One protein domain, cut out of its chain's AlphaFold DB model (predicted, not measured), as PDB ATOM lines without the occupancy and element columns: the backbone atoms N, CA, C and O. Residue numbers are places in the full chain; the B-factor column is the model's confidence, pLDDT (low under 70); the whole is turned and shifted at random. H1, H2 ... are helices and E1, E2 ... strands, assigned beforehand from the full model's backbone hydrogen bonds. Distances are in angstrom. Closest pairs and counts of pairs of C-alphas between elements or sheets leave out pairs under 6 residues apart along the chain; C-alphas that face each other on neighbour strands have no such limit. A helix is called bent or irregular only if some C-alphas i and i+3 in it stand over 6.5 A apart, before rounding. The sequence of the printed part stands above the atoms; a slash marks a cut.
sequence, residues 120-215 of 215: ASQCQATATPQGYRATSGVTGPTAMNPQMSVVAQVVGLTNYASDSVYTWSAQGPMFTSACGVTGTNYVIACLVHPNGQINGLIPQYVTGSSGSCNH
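AT A GLANCE: This is residues 120 to 215 of the 215 residues of an uncharacterized protein of Burkholderia sp. GAS332 (UniProt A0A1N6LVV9). The core is one strongly twisted antiparallel sheet of four strands, E1 to E4, with one helix over each of its faces: H1 crosses the strands on one face and the shorter H2 crosses them on the other. The long hairpin of E2 and E3 runs through the body, with E2 bending sharply on its way, and an unnamed tail, residues 206 to 215, ends the chain. The printed part has 96 residues with two named helices and four named strands, in the order H1, E1, H2, E2, E3, E4, a mixed class of helices and strands; the sheet's order is E1, E2, E3, E4. It is compact, with a radius of gyration of the C-alphas of 13.9 A, yet elongated in outline, 45 by 26 by 20 A.

IN THESE COORDINATES: Find C-alpha 120 at (177.358, 385.297, 297.459); from there H1 runs through residues 120 to 130, 16.1 A long. It is neither bent nor irregular, but only just: C-alphas 126 and 129 are 6.4 A apart. Next come E1, residues 139 to 143, 11.8 A, and H2, residues 146 to 154, 12.5 A. Look for E2 from C-alpha 164 at (180.116, 394.678, 293.586) to residue 176, 29.1 A; it bends by 85 degrees at residue 173. E3, residues 182 to 192, spans 29.7 A, and E4, residues 198 to 205, spans 20.5 A and ends at C-alpha 205, (170.951, 383.604, 278.678).

HOW THE PARTS SIT: Start at edge strand E1, antiparallel to E2: N 139 and O 167 are 2.8 A apart, within hydrogen-bond range. E2 and E3 form a hairpin, with N 170 and O 186 at 2.8 A. E3 and E4 form another, with N 189 and O 202 at 2.9 A; E2, E3 and E4 are a meander, each strand the antiparallel neighbour of the one before. H1 is on the sheet at a height of 7.9 A, over E4 and only just over E3, where 3 of its C-alphas fall; it runs across the strands, at 64 degrees to E4 on the local plane. The closest C-alphas of H1 and E3 are those of Cys 123 and Cys 190, 5.8 A apart. H2 is on the opposite face, 10.3 A over the sheet; its closest C-alpha to E4 is Ala 152, 7.3 A from that of Ile 202. H1 and H2 are apart. Every O i to N i+4 pair is within hydrogen-bond range in H2, and 5 of 7 are in H1.

THE WHOLE: The two C-alphas farthest apart, those of Asn 195 and His 215, are 46.3 A apart. The printed part has no cut, and no link between named elements is long. The mean pLDDT of the printed part is 86.5; look for low confidence, under 70, at residues 208 to 215, up to the chain's last residue.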
ATOM      1  N   ALA A 120     177.526 386.359 298.444       88.44
ATOM      2  CA  ALA A 120     177.358 385.297 297.459       88.44
ATOM      3  C   ALA A 120     176.173 384.370 297.791       88.44
ATOM      4  O   ALA A 120     175.357 384.059 296.916       88.44
ATOM      5  N   SER A 121     176.034 383.971 299.059       88.56
ATOM      6  CA  SER A 121     174.905 383.159 299.531       88.56
ATOM      7  C   SER A 121     173.572 383.909 299.433       88.56
ATOM      8  O   SER A 121     172.567 383.327 299.015       88.56
ATOM      9  N   GLN A 122     173.561 385.216 299.725       90.00
ATOM     10  CA  GLN A 122     172.371 386.050 299.553       90.00
ATOM     11  C   GLN A 122     171.966 386.138 298.080       90.00
ATOM     12  O   GLN A 122     170.793 385.971 297.758       90.00
ATOM     13  N   CYS A 123     172.926 386.331 297.175       91.62
ATOM     14  CA  CYS A 123     172.672 386.407 295.739       91.62
ATOM     15  C   CYS A 123     171.994 385.142 295.194       91.62
ATOM     16  O   CYS A 123     171.026 385.231 294.435       91.62
ATOM     17  N   GLN A 124     172.443 383.959 295.622       91.69
ATOM     18  CA  GLN A 124     171.794 382.695 295.256       91.69
ATOM     19  C   GLN A 124     170.401 382.551 295.885       91.69
ATOM     20  O   GLN A 124     169.464 382.090 295.222       91.69
ATOM     21  N   ALA A 125     170.242 382.976 297.142       90.19
ATOM     22  CA  ALA A 125     168.956 382.957 297.832       90.19
ATOM     23  C   ALA A 125     167.922 383.870 297.151       90.19
ATOM     24  O   ALA A 125     166.767 383.478 297.022       90.19
ATOM     25  N   THR A 126     168.324 385.038 296.641       91.38
ATOM     26  CA  THR A 126     167.436 385.948 295.895       91.38
ATOM     27  C   THR A 126     167.061 385.406 294.517       91.38
ATOM     28  O   THR A 126     165.958 385.662 294.035       91.38
ATOM     29  N   ALA A 127     167.940 384.630 293.878       92.69
ATOM     30  CA  ALA A 127     167.694 384.087 292.541       92.69
ATOM     31  C   ALA A 127     166.776 382.853 292.542       92.69
ATOM     32  O   ALA A 127     166.056 382.615 291.569       92.69
ATOM     33  N   THR A 128     166.753 382.099 293.645       92.06
ATOM     34  CA  THR A 128     165.970 380.858 293.761       92.06
ATOM     35  C   THR A 128     164.454 381.088 293.601       92.06
ATOM     36  O   THR A 128     163.846 380.402 292.778       92.06
ATOM     37  N   PRO A 129     163.819 382.075 294.274       91.62
ATOM     38  CA  PRO A 129     162.407 382.407 294.055       91.62
ATOM     39  C   PRO A 129     162.076 382.871 292.630       91.62
ATOM     40  O   PRO A 129     160.926 382.770 292.214       91.62
ATOM     41  N   GLN A 130     163.065 383.363 291.875       92.31
ATOM     42  CA  GLN A 130     162.901 383.760 290.471       92.31
ATOM     43  C   GLN A 130     163.036 382.575 289.495       92.31
ATOM     44  O   GLN A 130     162.955 382.759 288.281       92.31
ATOM     45  N   GLY A 131     163.236 381.356 290.009       94.31
ATOM     46  CA  GLY A 131     163.343 380.132 289.217       94.31
ATOM     47  C   GLY A 131     164.758 379.797 288.750       94.31
ATOM     48  O   GLY A 131     164.911 378.865 287.966       94.31
ATOM     49  N   TYR A 132     165.789 380.508 289.220       95.25
ATOM     50  CA  TYR A 132     167.181 380.229 288.866       95.25
ATOM     51  C   TYR A 132     167.858 379.337 289.907       95.25
ATOM     52  O   TYR A 132     167.928 379.666 291.089       95.25
ATOM     53  N   ARG A 133     168.429 378.223 289.454       94.12
ATOM     54  CA  ARG A 133     169.179 377.259 290.259       94.12
ATOM     55  C   ARG A 133     170.639 377.246 289.833       94.12
ATOM     56  O   ARG A 133     170.939 376.930 288.686       94.12
ATOM     57  N   ALA A 134     171.551 377.556 290.750       92.94
ATOM     58  CA  ALA A 134     172.981 377.567 290.458       92.94
ATOM     59  C   ALA A 134     173.482 376.193 289.969       92.94
ATOM     60  O   ALA A 134     173.179 375.159 290.562       92.94
ATOM     61  N   THR A 135     174.262 376.196 288.888       94.06
ATOM     62  CA  THR A 135     174.975 375.031 288.334       94.06
ATOM     63  C   THR A 135     176.489 375.122 288.533       94.06
ATOM     64  O   THR A 135     177.210 374.177 288.226       94.06
ATOM     65  N   SER A 136     176.972 376.243 289.071       92.56
ATOM     66  CA  SER A 136     178.375 376.502 289.406       92.56
ATOM     67  C   SER A 136     178.472 377.318 290.701       92.56
ATOM     68  O   SER A 136     177.468 377.849 291.182       92.56
ATOM     69  N   GLY A 137     179.675 377.405 291.273       88.31
ATOM     70  CA  GLY A 137     179.945 378.279 292.416       88.31
ATOM     71  C   GLY A 137     179.867 379.762 292.044       88.31
ATOM     72  O   GLY A 137     180.146 380.140 290.905       88.31
ATOM     73  N   VAL A 138     179.498 380.605 293.010       90.94
ATOM     74  CA  VAL A 138     179.506 382.063 292.832       90.94
ATOM     75  C   VAL A 138     180.940 382.570 292.758       90.94
ATOM     76  O   VAL A 138     181.764 382.245 293.606       90.94
ATOM     77  N   THR A 139     181.223 383.383 291.747       92.31
ATOM     78  CA  THR A 139     182.499 384.073 291.550       92.31
ATOM     79  C   THR A 139     182.314 385.565 291.827       92.31
ATOM     80  O   THR A 139     181.326 386.158 291.399       92.31
ATOM     81  N   GLY A 140     183.246 386.188 292.548       89.06
ATOM     82  CA  GLY A 140     183.197 387.607 292.912       89.06
ATOM     83  C   GLY A 140     183.836 387.880 294.283       89.06
ATOM     84  O   GLY A 140     184.401 386.959 294.874       89.06
ATOM     85  N   PRO A 141     183.750 389.119 294.798       91.19
ATOM     86  CA  PRO A 141     183.205 390.295 294.122       91.19
ATOM     87  C   PRO A 141     184.109 390.765 292.978       91.19
ATOM     88  O   PRO A 141     185.330 390.815 293.099       91.19
ATOM     89  N   THR A 142     183.493 391.155 291.868       91.38
ATOM     90  CA  THR A 142     184.148 391.919 290.797       91.38
ATOM     91  C   THR A 142     183.607 393.341 290.788       91.38
ATOM     92  O   THR A 142     182.428 393.555 291.064       91.38
ATOM     93  N   ALA A 143     184.456 394.331 290.514       88.06
ATOM     94  CA  ALA A 143     184.006 395.719 290.458       88.06
ATOM     95  C   ALA A 143     183.016 395.925 289.301       88.06
ATOM     96  O   ALA A 143     183.191 395.361 288.215       88.06
ATOM     97  N   MET A 144     181.999 396.761 289.521       85.06
ATOM     98  CA  MET A 144     181.076 397.169 288.468       85.06
ATOM     99  C   MET A 144     181.844 397.828 287.314       85.06
ATOM    100  O   MET A 144     182.469 398.876 287.482       85.06
ATOM    101  N   ASN A 145     181.805 397.214 286.129       84.75
ATOM    102  CA  ASN A 145     182.421 397.774 284.929       84.75
ATOM    103  C   ASN A 145     181.396 398.601 284.116       84.75
ATOM    104  O   ASN A 145     180.184 398.441 284.301       84.75
ATOM    105  N   PRO A 146     181.842 399.472 283.188       84.62
ATOM    106  CA  PRO A 146     180.935 400.328 282.420       84.62
ATOM    107  C   PRO A 146     179.893 399.559 281.596       84.62
ATOM    108  O   PRO A 146     178.759 400.011 281.469       84.62
ATOM    109  N   GLN A 147     180.243 398.384 281.067       83.44
ATOM    110  CA  GLN A 147     179.324 397.572 280.264       83.44
ATOM    111  C   GLN A 147     178.183 397.010 281.122       83.44
ATOM    112  O   GLN A 147     177.019 397.126 280.748       83.44
ATOM    113  N   MET A 148     178.494 396.465 282.300       79.88
ATOM    114  CA  MET A 148     177.495 395.971 283.252       79.88
ATOM    115  C   MET A 148     176.634 397.102 283.813       79.88
ATOM    116  O   MET A 148     175.438 396.908 284.009       79.88
ATOM    117  N   SER A 149     177.209 398.295 283.999       83.81
ATOM    118  CA  SER A 149     176.452 399.492 284.371       83.81
ATOM    119  C   SER A 149     175.394 399.850 283.328       83.81
ATOM    120  O   SER A 149     174.247 400.098 283.687       83.81
ATOM    121  N   VAL A 150     175.749 399.846 282.040       85.12
ATOM    122  CA  VAL A 150     174.784 400.109 280.961       85.12
ATOM    123  C   VAL A 150     173.694 399.039 280.937       85.12
ATOM    124  O   VAL A 150     172.517 399.372 280.842       85.12
ATOM    125  N   VAL A 151     174.056 397.759 281.078       83.88
ATOM    126  CA  VAL A 151     173.068 396.669 281.123       83.88
ATOM    127  C   VAL A 151     172.109 396.849 282.300       83.88
ATOM    128  O   VAL A 151     170.902 396.764 282.096       83.88
ATOM    129  N   ALA A 152     172.619 397.151 283.498       83.00
ATOM    130  CA  ALA A 152     171.804 397.390 284.687       83.00
ATOM    131  C   ALA A 152     170.805 398.542 284.484       83.00
ATOM    132  O   ALA A 152     169.628 398.395 284.810       83.00
ATOM    133  N   GLN A 153     171.239 399.641 283.860       83.50
ATOM    134  CA  GLN A 153     170.362 400.765 283.520       83.50
ATOM    135  C   GLN A 153     169.274 400.376 282.512       83.50
ATOM    136  O   GLN A 153     168.115 400.742 282.690       83.50
ATOM    137  N   VAL A 154     169.624 399.607 281.474       84.12
ATOM    138  CA  VAL A 154     168.664 399.146 280.454       84.12
ATOM    139  C   VAL A 154     167.598 398.229 281.059       84.12
ATOM    140  O   VAL A 154     166.440 398.302 280.655       84.12
ATOM    141  N   VAL A 155     167.952 397.403 282.049       81.88
ATOM    142  CA  VAL A 155     166.986 396.545 282.757       81.88
ATOM    143  C   VAL A 155     166.270 397.250 283.919       81.88
ATOM    144  O   VAL A 155     165.548 396.604 284.674       81.88
ATOM    145  N   GLY A 156     166.444 398.568 284.068       82.25
ATOM    146  CA  GLY A 156     165.761 399.375 285.082       82.25
ATOM    147  C   GLY A 156     166.225 399.115 286.516       82.25
ATOM    148  O   GLY A 156     165.508 399.447 287.459       82.25
ATOM    149  N   LEU A 157     167.404 398.517 286.701       84.00
ATOM    150  CA  LEU A 157     167.986 398.310 288.022       84.00
ATOM    151  C   LEU A 157     168.713 399.574 288.469       84.00
ATOM    152  O   LEU A 157     169.465 400.184 287.710       84.00
ATOM    153  N   THR A 158     168.514 399.957 289.729       77.69
ATOM    154  CA  THR A 158     169.353 400.982 290.350       77.69
ATOM    155  C   THR A 158     170.747 400.401 290.536       77.69
ATOM    156  O   THR A 158     170.914 399.403 291.232       77.69
ATOM    157  N   ASN A 159     171.740 401.003 289.892       74.75
ATOM    158  CA  ASN A 159     173.121 400.574 289.994       74.75
ATOM    159  C   ASN A 159     174.015 401.738 290.415       74.75
ATOM    160  O   ASN A 159     173.873 402.860 289.926       74.75
ATOM    161  N   TYR A 160     174.969 401.452 291.291       77.31
ATOM    162  CA  TYR A 160     175.980 402.411 291.708       77.31
ATOM    163  C   TYR A 160     177.351 401.960 291.218       77.31
ATOM    164  O   TYR A 160     177.655 400.770 291.164       77.31
ATOM    165  N   ALA A 161     178.225 402.917 290.896       79.38
ATOM    166  CA  ALA A 161     179.619 402.612 290.563       79.38
ATOM    167  C   ALA A 161     180.361 401.901 291.715       79.38
ATOM    168  O   ALA A 161     181.373 401.248 291.488       79.38
ATOM    169  N   SER A 162     179.850 402.025 292.945       81.56
ATOM    170  CA  SER A 162     180.360 401.349 294.136       81.56
ATOM    171  C   SER A 162     179.886 399.902 294.294       81.56
ATOM    172  O   SER A 162     180.358 399.226 295.204       81.56
ATOM    173  N   ASP A 163     178.945 399.431 293.470       88.31
ATOM    174  CA  ASP A 163     178.404 398.079 293.591       88.31
ATOM    175  C   ASP A 163     179.447 397.021 293.215       88.31
ATOM    176  O   ASP A 163     180.284 397.194 292.323       88.31
ATOM    177  N   SER A 164     179.373 395.890 293.906       92.19
ATOM    178  CA  SER A 164     180.116 394.678 293.586       92.19
ATOM    179  C   SER A 164     179.230 393.705 292.825       92.19
ATOM    180  O   SER A 164     178.050 393.551 293.138       92.19
ATOM    181  N   VAL A 165     179.808 393.019 291.845       93.50
ATOM    182  CA  VAL A 165     179.110 392.036 291.020       93.50
ATOM    183  C   VAL A 165     179.578 390.634 291.373       93.50
ATOM    184  O   VAL A 165     180.777 390.337 291.335       93.50
ATOM    185  N   TYR A 166     178.612 389.777 291.684       95.00
ATOM    186  CA  TYR A 166     178.787 388.344 291.879       95.00
ATOM    187  C   TYR A 166     178.147 387.597 290.714       95.00
ATOM    188  O   TYR A 166     176.992 387.863 290.383       95.00
ATOM    189  N   THR A 167     178.869 386.669 290.092       94.88
ATOM    190  CA  THR A 167     178.392 385.937 288.914       94.88
ATOM    191  C   THR A 167     178.425 384.429 289.109       94.88
ATOM    192  O   THR A 167     179.284 383.895 289.806       94.88
ATOM    193  N   TRP A 168     177.471 383.720 288.509       95.38
ATOM    194  CA  TRP A 168     177.464 382.254 288.461       95.38
ATOM    195  C   TRP A 168     176.639 381.751 287.279       95.38
ATOM    196  O   TRP A 168     175.724 382.424 286.808       95.38
ATOM    197  N   SER A 169     176.927 380.540 286.814       96.00
ATOM    198  CA  SER A 169     176.042 379.807 285.905       96.00
ATOM    199  C   SER A 169     174.857 379.210 286.663       96.00
ATOM    200  O   SER A 169     175.027 378.664 287.758       96.00
ATOM    201  N   ALA A 170     173.669 379.284 286.069       96.31
ATOM    202  CA  ALA A 170     172.426 378.746 286.598       96.31
ATOM    203  C   ALA A 170     171.574 378.088 285.502       96.31
ATOM    204  O   ALA A 170     171.672 378.427 284.325       96.31
ATOM    205  N   GLN A 171     170.695 377.178 285.906       96.31
ATOM    206  CA  GLN A 171     169.536 376.754 285.126       96.31
ATOM    207  C   GLN A 171     168.324 377.580 285.548       96.31
ATOM    208  O   GLN A 171     168.138 377.813 286.737       96.31
ATOM    209  N   GLY A 172     167.510 378.023 284.598       95.06
ATOM    210  CA  GLY A 172     166.355 378.880 284.848       95.06
ATOM    211  C   GLY A 172     165.129 378.504 284.017       95.06
ATOM    212  O   GLY A 172     165.093 377.422 283.421       95.06
ATOM    213  N   PRO A 173     164.131 379.403 283.957       95.38
ATOM    214  CA  PRO A 173     162.999 379.289 283.041       95.38
ATOM    215  C   PRO A 173     163.443 379.091 281.584       95.38
ATOM    216  O   PRO A 173     164.567 379.410 281.209       95.38
ATOM    217  N   MET A 174     162.564 378.563 280.734       94.69
ATOM    218  CA  MET A 174     162.872 378.462 279.308       94.69
ATOM    219  C   MET A 174     162.901 379.863 278.685       94.69
ATOM    220  O   MET A 174     161.929 380.607 278.806       94.69
ATOM    221  N   PHE A 175     163.988 380.212 278.000       91.50
ATOM    222  CA  PHE A 175     164.037 381.384 277.127       91.50
ATOM    223  C   PHE A 175     163.909 380.972 275.665       91.50
ATOM    224  O   PHE A 175     164.296 379.865 275.289       91.50
ATOM    225  N   THR A 176     163.448 381.911 274.843       90.44
ATOM    226  CA  THR A 176     163.552 381.868 273.384       90.44
ATOM    227  C   THR A 176     164.292 383.126 272.955       90.44
ATOM    228  O   THR A 176     163.829 384.237 273.202       90.44
ATOM    229  N   SER A 177     165.477 382.964 272.374       85.50
ATOM    230  CA  SER A 177     166.252 384.089 271.840       85.50
ATOM    231  C   SER A 177     165.549 384.725 270.635       85.50
ATOM    232  O   SER A 177     164.671 384.115 270.022       85.50
ATOM    233  N   ALA A 178     165.987 385.921 270.231       82.81
ATOM    234  CA  ALA A 178     165.483 386.580 269.022       82.81
ATOM    235  C   ALA A 178     165.652 385.726 267.745       82.81
ATOM    236  O   ALA A 178     164.871 385.866 266.810       82.81
ATOM    237  N   CYS A 179     166.623 384.806 267.724       85.31
ATOM    238  CA  CYS A 179     166.846 383.875 266.615       85.31
ATOM    239  C   CYS A 179     166.054 382.555 266.746       85.31
ATOM    240  O   CYS A 179     166.344 381.599 266.033       85.31
ATOM    241  N   GLY A 180     165.117 382.437 267.693       87.69
ATOM    242  CA  GLY A 180     164.308 381.228 267.894       87.69
ATOM    243  C   GLY A 180     165.006 380.081 268.636       87.69
ATOM    244  O   GLY A 180     164.386 379.047 268.873       87.69
ATOM    245  N   VAL A 181     166.269 380.242 269.047       86.62
ATOM    246  CA  VAL A 181     166.967 379.244 269.877       86.62
ATOM    247  C   VAL A 181     166.352 379.228 271.270       86.62
ATOM    248  O   VAL A 181     166.284 380.281 271.912       86.62
ATOM    249  N   THR A 182     165.951 378.046 271.732       91.44
ATOM    250  CA  THR A 182     165.431 377.830 273.082       91.44
ATOM    251  C   THR A 182     166.490 377.240 274.007       91.44
ATOM    252  O   THR A 182     167.381 376.504 273.578       91.44
ATOM    253  N   GLY A 183     166.413 377.566 275.295       92.50
ATOM    254  CA  GLY A 183     167.338 377.038 276.293       92.50
ATOM    255  C   GLY A 183     166.919 377.357 277.723       92.50
ATOM    256  O   GLY A 183     165.936 378.055 277.954       92.50
ATOM    257  N   THR A 184     167.674 376.828 278.684       95.06
ATOM    258  CA  THR A 184     167.457 377.047 280.127       95.06
ATOM    259  C   THR A 184     168.732 377.451 280.866       95.06
ATOM    260  O   THR A 184     168.706 377.597 282.082       95.06
ATOM    261  N   ASN A 185     169.860 377.618 280.168       95.00
ATOM    262  CA  ASN A 185     171.138 377.974 280.782       95.00
ATOM    263  C   ASN A 185     171.331 379.493 280.819       95.00
ATOM    264  O   ASN A 185     171.207 380.170 279.797       95.00
ATOM    265  N   TYR A 186     171.696 380.001 281.991       94.81
ATOM    266  CA  TYR A 186     171.929 381.413 282.260       94.81
ATOM    267  C   TYR A 186     173.274 381.628 282.953       94.81
ATOM    268  O   TYR A 186     173.762 380.769 283.684       94.81
ATOM    269  N   VAL A 187     173.839 382.814 282.771       94.12
ATOM    270  CA  VAL A 187     174.776 383.443 283.698       94.12
ATOM    271  C   VAL A 187     173.989 384.496 284.464       94.12
ATOM    272  O   VAL A 187     173.367 385.368 283.864       94.12
ATOM    273  N   ILE A 188     173.979 384.404 285.787       95.00
ATOM    274  CA  ILE A 188     173.338 385.395 286.648       95.00
ATOM    275  C   ILE A 188     174.416 386.342 287.151       95.00
ATOM    276  O   ILE A 188     175.443 385.880 287.640       95.00
ATOM    277  N   ALA A 189     174.173 387.646 287.050       94.44
ATOM    278  CA  ALA A 189     174.952 388.670 287.729       94.44
ATOM    279  C   ALA A 189     174.109 389.300 288.844       94.44
ATOM    280  O   ALA A 189     173.011 389.794 288.600       94.44
ATOM    281  N   CYS A 190     174.616 389.274 290.070       94.62
ATOM    282  CA  CYS A 190     173.993 389.864 291.243       94.62
ATOM    283  C   CYS A 190     174.753 391.116 291.660       94.62
ATOM    284  O   CYS A 190     175.966 391.068 291.875       94.62
ATOM    285  N   LEU A 191     174.024 392.222 291.763       93.62
ATOM    286  CA  LEU A 191     174.544 393.525 292.149       93.62
ATOM    287  C   LEU A 191     174.382 393.697 293.655       93.62
ATOM    288  O   LEU A 191     173.258 393.677 294.160       93.62
ATOM    289  N   VAL A 192     175.496 393.877 294.356       92.00
ATOM    290  CA  VAL A 192     175.525 394.056 295.807       92.00
ATOM    291  C   VAL A 192     176.119 395.417 296.136       92.00
ATOM    292  O   VAL A 192     177.269 395.705 295.802       92.00
ATOM    293  N   HIS A 193     175.346 396.249 296.822       89.19
ATOM    294  CA  HIS A 193     175.804 397.537 297.321       89.19
ATOM    295  C   HIS A 193     176.826 397.331 298.459       89.19
ATOM    296  O   HIS A 193     176.702 396.378 299.228       89.19
ATOM    297  N   PRO A 194     177.802 398.241 298.663       84.19
ATOM    298  CA  PRO A 194     178.716 398.234 299.812       84.19
ATOM    299  C   PRO A 194     178.096 398.036 301.208       84.19
ATOM    300  O   PRO A 194     178.807 397.664 302.135       84.19
ATOM    301  N   ASN A 195     176.794 398.295 301.384       84.50
ATOM    302  CA  ASN A 195     176.076 398.068 302.643       84.50
ATOM    303  C   ASN A 195     175.541 396.622 302.790       84.50
ATOM    304  O   ASN A 195     174.860 396.326 303.768       84.50
ATOM    305  N   GLY A 196     175.819 395.740 301.824       85.00
ATOM    306  CA  GLY A 196     175.364 394.349 301.781       85.00
ATOM    307  C   GLY A 196     173.973 394.140 301.175       85.00
ATOM    308  O   GLY A 196     173.498 393.010 301.145       85.00
ATOM    309  N   GLN A 197     173.291 395.186 300.700       87.44
ATOM    310  CA  GLN A 197     171.986 395.038 300.052       87.44
ATOM    311  C   GLN A 197     172.127 394.543 298.612       87.44
ATOM    312  O   GLN A 197     172.996 394.996 297.867       87.44
ATOM    313  N   ILE A 198     171.231 393.642 298.207       89.69
ATOM    314  CA  ILE A 198     171.113 393.211 296.813       89.69
ATOM    315  C   ILE A 198     170.272 394.240 296.062       89.69
ATOM    316  O   ILE A 198     169.074 394.365 296.310       89.69
ATOM    317  N   ASN A 199     170.901 394.947 295.124       89.56
ATOM    318  CA  ASN A 199     170.249 395.944 294.274       89.56
ATOM    319  C   ASN A 199     169.471 395.293 293.123       89.56
ATOM    320  O   ASN A 199     168.484 395.848 292.643       89.56
ATOM    321  N   GLY A 200     169.896 394.107 292.677       90.50
ATOM    322  CA  GLY A 200     169.189 393.373 291.636       90.50
ATOM    323  C   GLY A 200     169.927 392.155 291.099       90.50
ATOM    324  O   GLY A 200     171.099 391.919 291.396       90.50
ATOM    325  N   LEU A 201     169.205 391.392 290.278       93.00
ATOM    326  CA  LEU A 201     169.703 390.235 289.541       93.00
ATOM    327  C   LEU A 201     169.541 390.483 288.043       93.00
ATOM    328  O   LEU A 201     168.470 390.876 287.586       93.00
ATOM    329  N   ILE A 202     170.596 390.216 287.282       93.19
ATOM    330  CA  ILE A 202     170.624 390.316 285.825       93.19
ATOM    331  C   ILE A 202     170.840 388.905 285.269       93.19
ATOM    332  O   ILE A 202     171.974 388.416 285.264       93.19
ATOM    333  N   PRO A 203     169.779 388.222 284.816       92.50
ATOM    334  CA  PRO A 203     169.913 386.955 284.119       92.50
ATOM    335  C   PRO A 203     170.327 387.192 282.663       92.50
ATOM    336  O   PRO A 203     169.646 387.884 281.910       92.50
ATOM    337  N   GLN A 204     171.433 386.587 282.245       90.50
ATOM    338  CA  GLN A 204     171.905 386.583 280.863       90.50
ATOM    339  C   GLN A 204     171.826 385.160 280.326       90.50
ATOM    340  O   GLN A 204     172.464 384.258 280.860       90.50
ATOM    341  N   TYR A 205     171.021 384.925 279.294       88.44
ATOM    342  CA  TYR A 205     170.951 383.604 278.678       88.44
ATOM    343  C   TYR A 205     172.255 383.288 277.933       88.44
ATOM    344  O   TYR A 205     172.837 384.152 277.277       88.44
ATOM    345  N   VAL A 206     172.716 382.040 278.019       83.12
ATOM    346  CA  VAL A 206     173.908 381.583 277.294       83.12
ATOM    347  C   VAL A 206     173.455 380.950 275.988       83.12
ATOM    348  O   VAL A 206     173.000 379.805 275.967       83.12
ATOM    349  N   THR A 207     173.566 381.683 274.884       74.44
ATOM    350  CA  THR A 207     173.507 381.076 273.553       74.44
ATOM    351  C   THR A 207     174.893 380.539 273.216       74.44
ATOM    352  O   THR A 207     175.889 381.251 273.334       74.44
ATOM    353  N   GLY A 208     174.977 379.267 272.816       65.56
ATOM    354  CA  GLY A 208     176.197 378.745 272.203       65.56
ATOM    355  C   GLY A 208     176.587 379.674 271.056       65.56
ATOM    356  O   GLY A 208     175.758 379.997 270.209       65.56
ATOM    357  N   SER A 209     177.810 380.191 271.094       58.72
ATOM    358  CA  SER A 209     178.317 381.171 270.142       58.72
ATOM    359  C   SER A 209     178.282 380.618 268.715       58.72
ATOM    360  O   SER A 209     179.190 379.898 268.305       58.72
ATOM    361  N   SER A 210     177.263 380.984 267.947       51.31
ATOM    362  CA  SER A 210     177.284 380.883 266.490       51.31
ATOM    363  C   SER A 210     176.296 381.880 265.887       51.31
ATOM    364  O   SER A 210     175.115 381.581 265.766       51.31
ATOM    365  N   GLY A 211     176.815 383.068 265.555       52.38
ATOM    366  CA  GLY A 211     176.371 383.915 264.442       52.38
ATOM    367  C   GLY A 211     174.939 384.454 264.470       52.38
ATOM    368  O   GLY A 211     173.990 383.724 264.216       52.38
ATOM    369  N   SER A 212     174.811 385.763 264.706       57.03
ATOM    370  CA  SER A 212     173.876 386.679 264.018       57.03
ATOM    371  C   SER A 212     172.741 386.035 263.206       57.03
ATOM    372  O   SER A 212     172.772 386.124 261.989       57.03
ATOM    373  N   CYS A 213     171.768 385.380 263.849       63.41
ATOM    374  CA  CYS A 213     170.625 384.710 263.211       63.41
ATOM    375  C   CYS A 213     170.858 384.233 261.746       63.41
ATOM    376  O   CYS A 213     170.016 384.503 260.907       63.41
ATOM    377  N   ASN A 214     171.999 383.606 261.410       55.84
ATOM    378  CA  ASN A 214     172.396 383.222 260.038       55.84
ATOM    379  C   ASN A 214     172.003 384.182 258.873       55.84
ATOM    380  O   ASN A 214     171.690 383.705 257.779       55.84
ATOM    381  N   HIS A 215     172.029 385.504 259.070       52.19
ATOM    382  CA  HIS A 215     171.780 386.487 258.004       52.19
ATOM    383  C   HIS A 215     173.053 387.218 257.585       52.19
ATOM    384  O   HIS A 215     173.833 387.607 258.486       52.19
TER     385      HIS A 215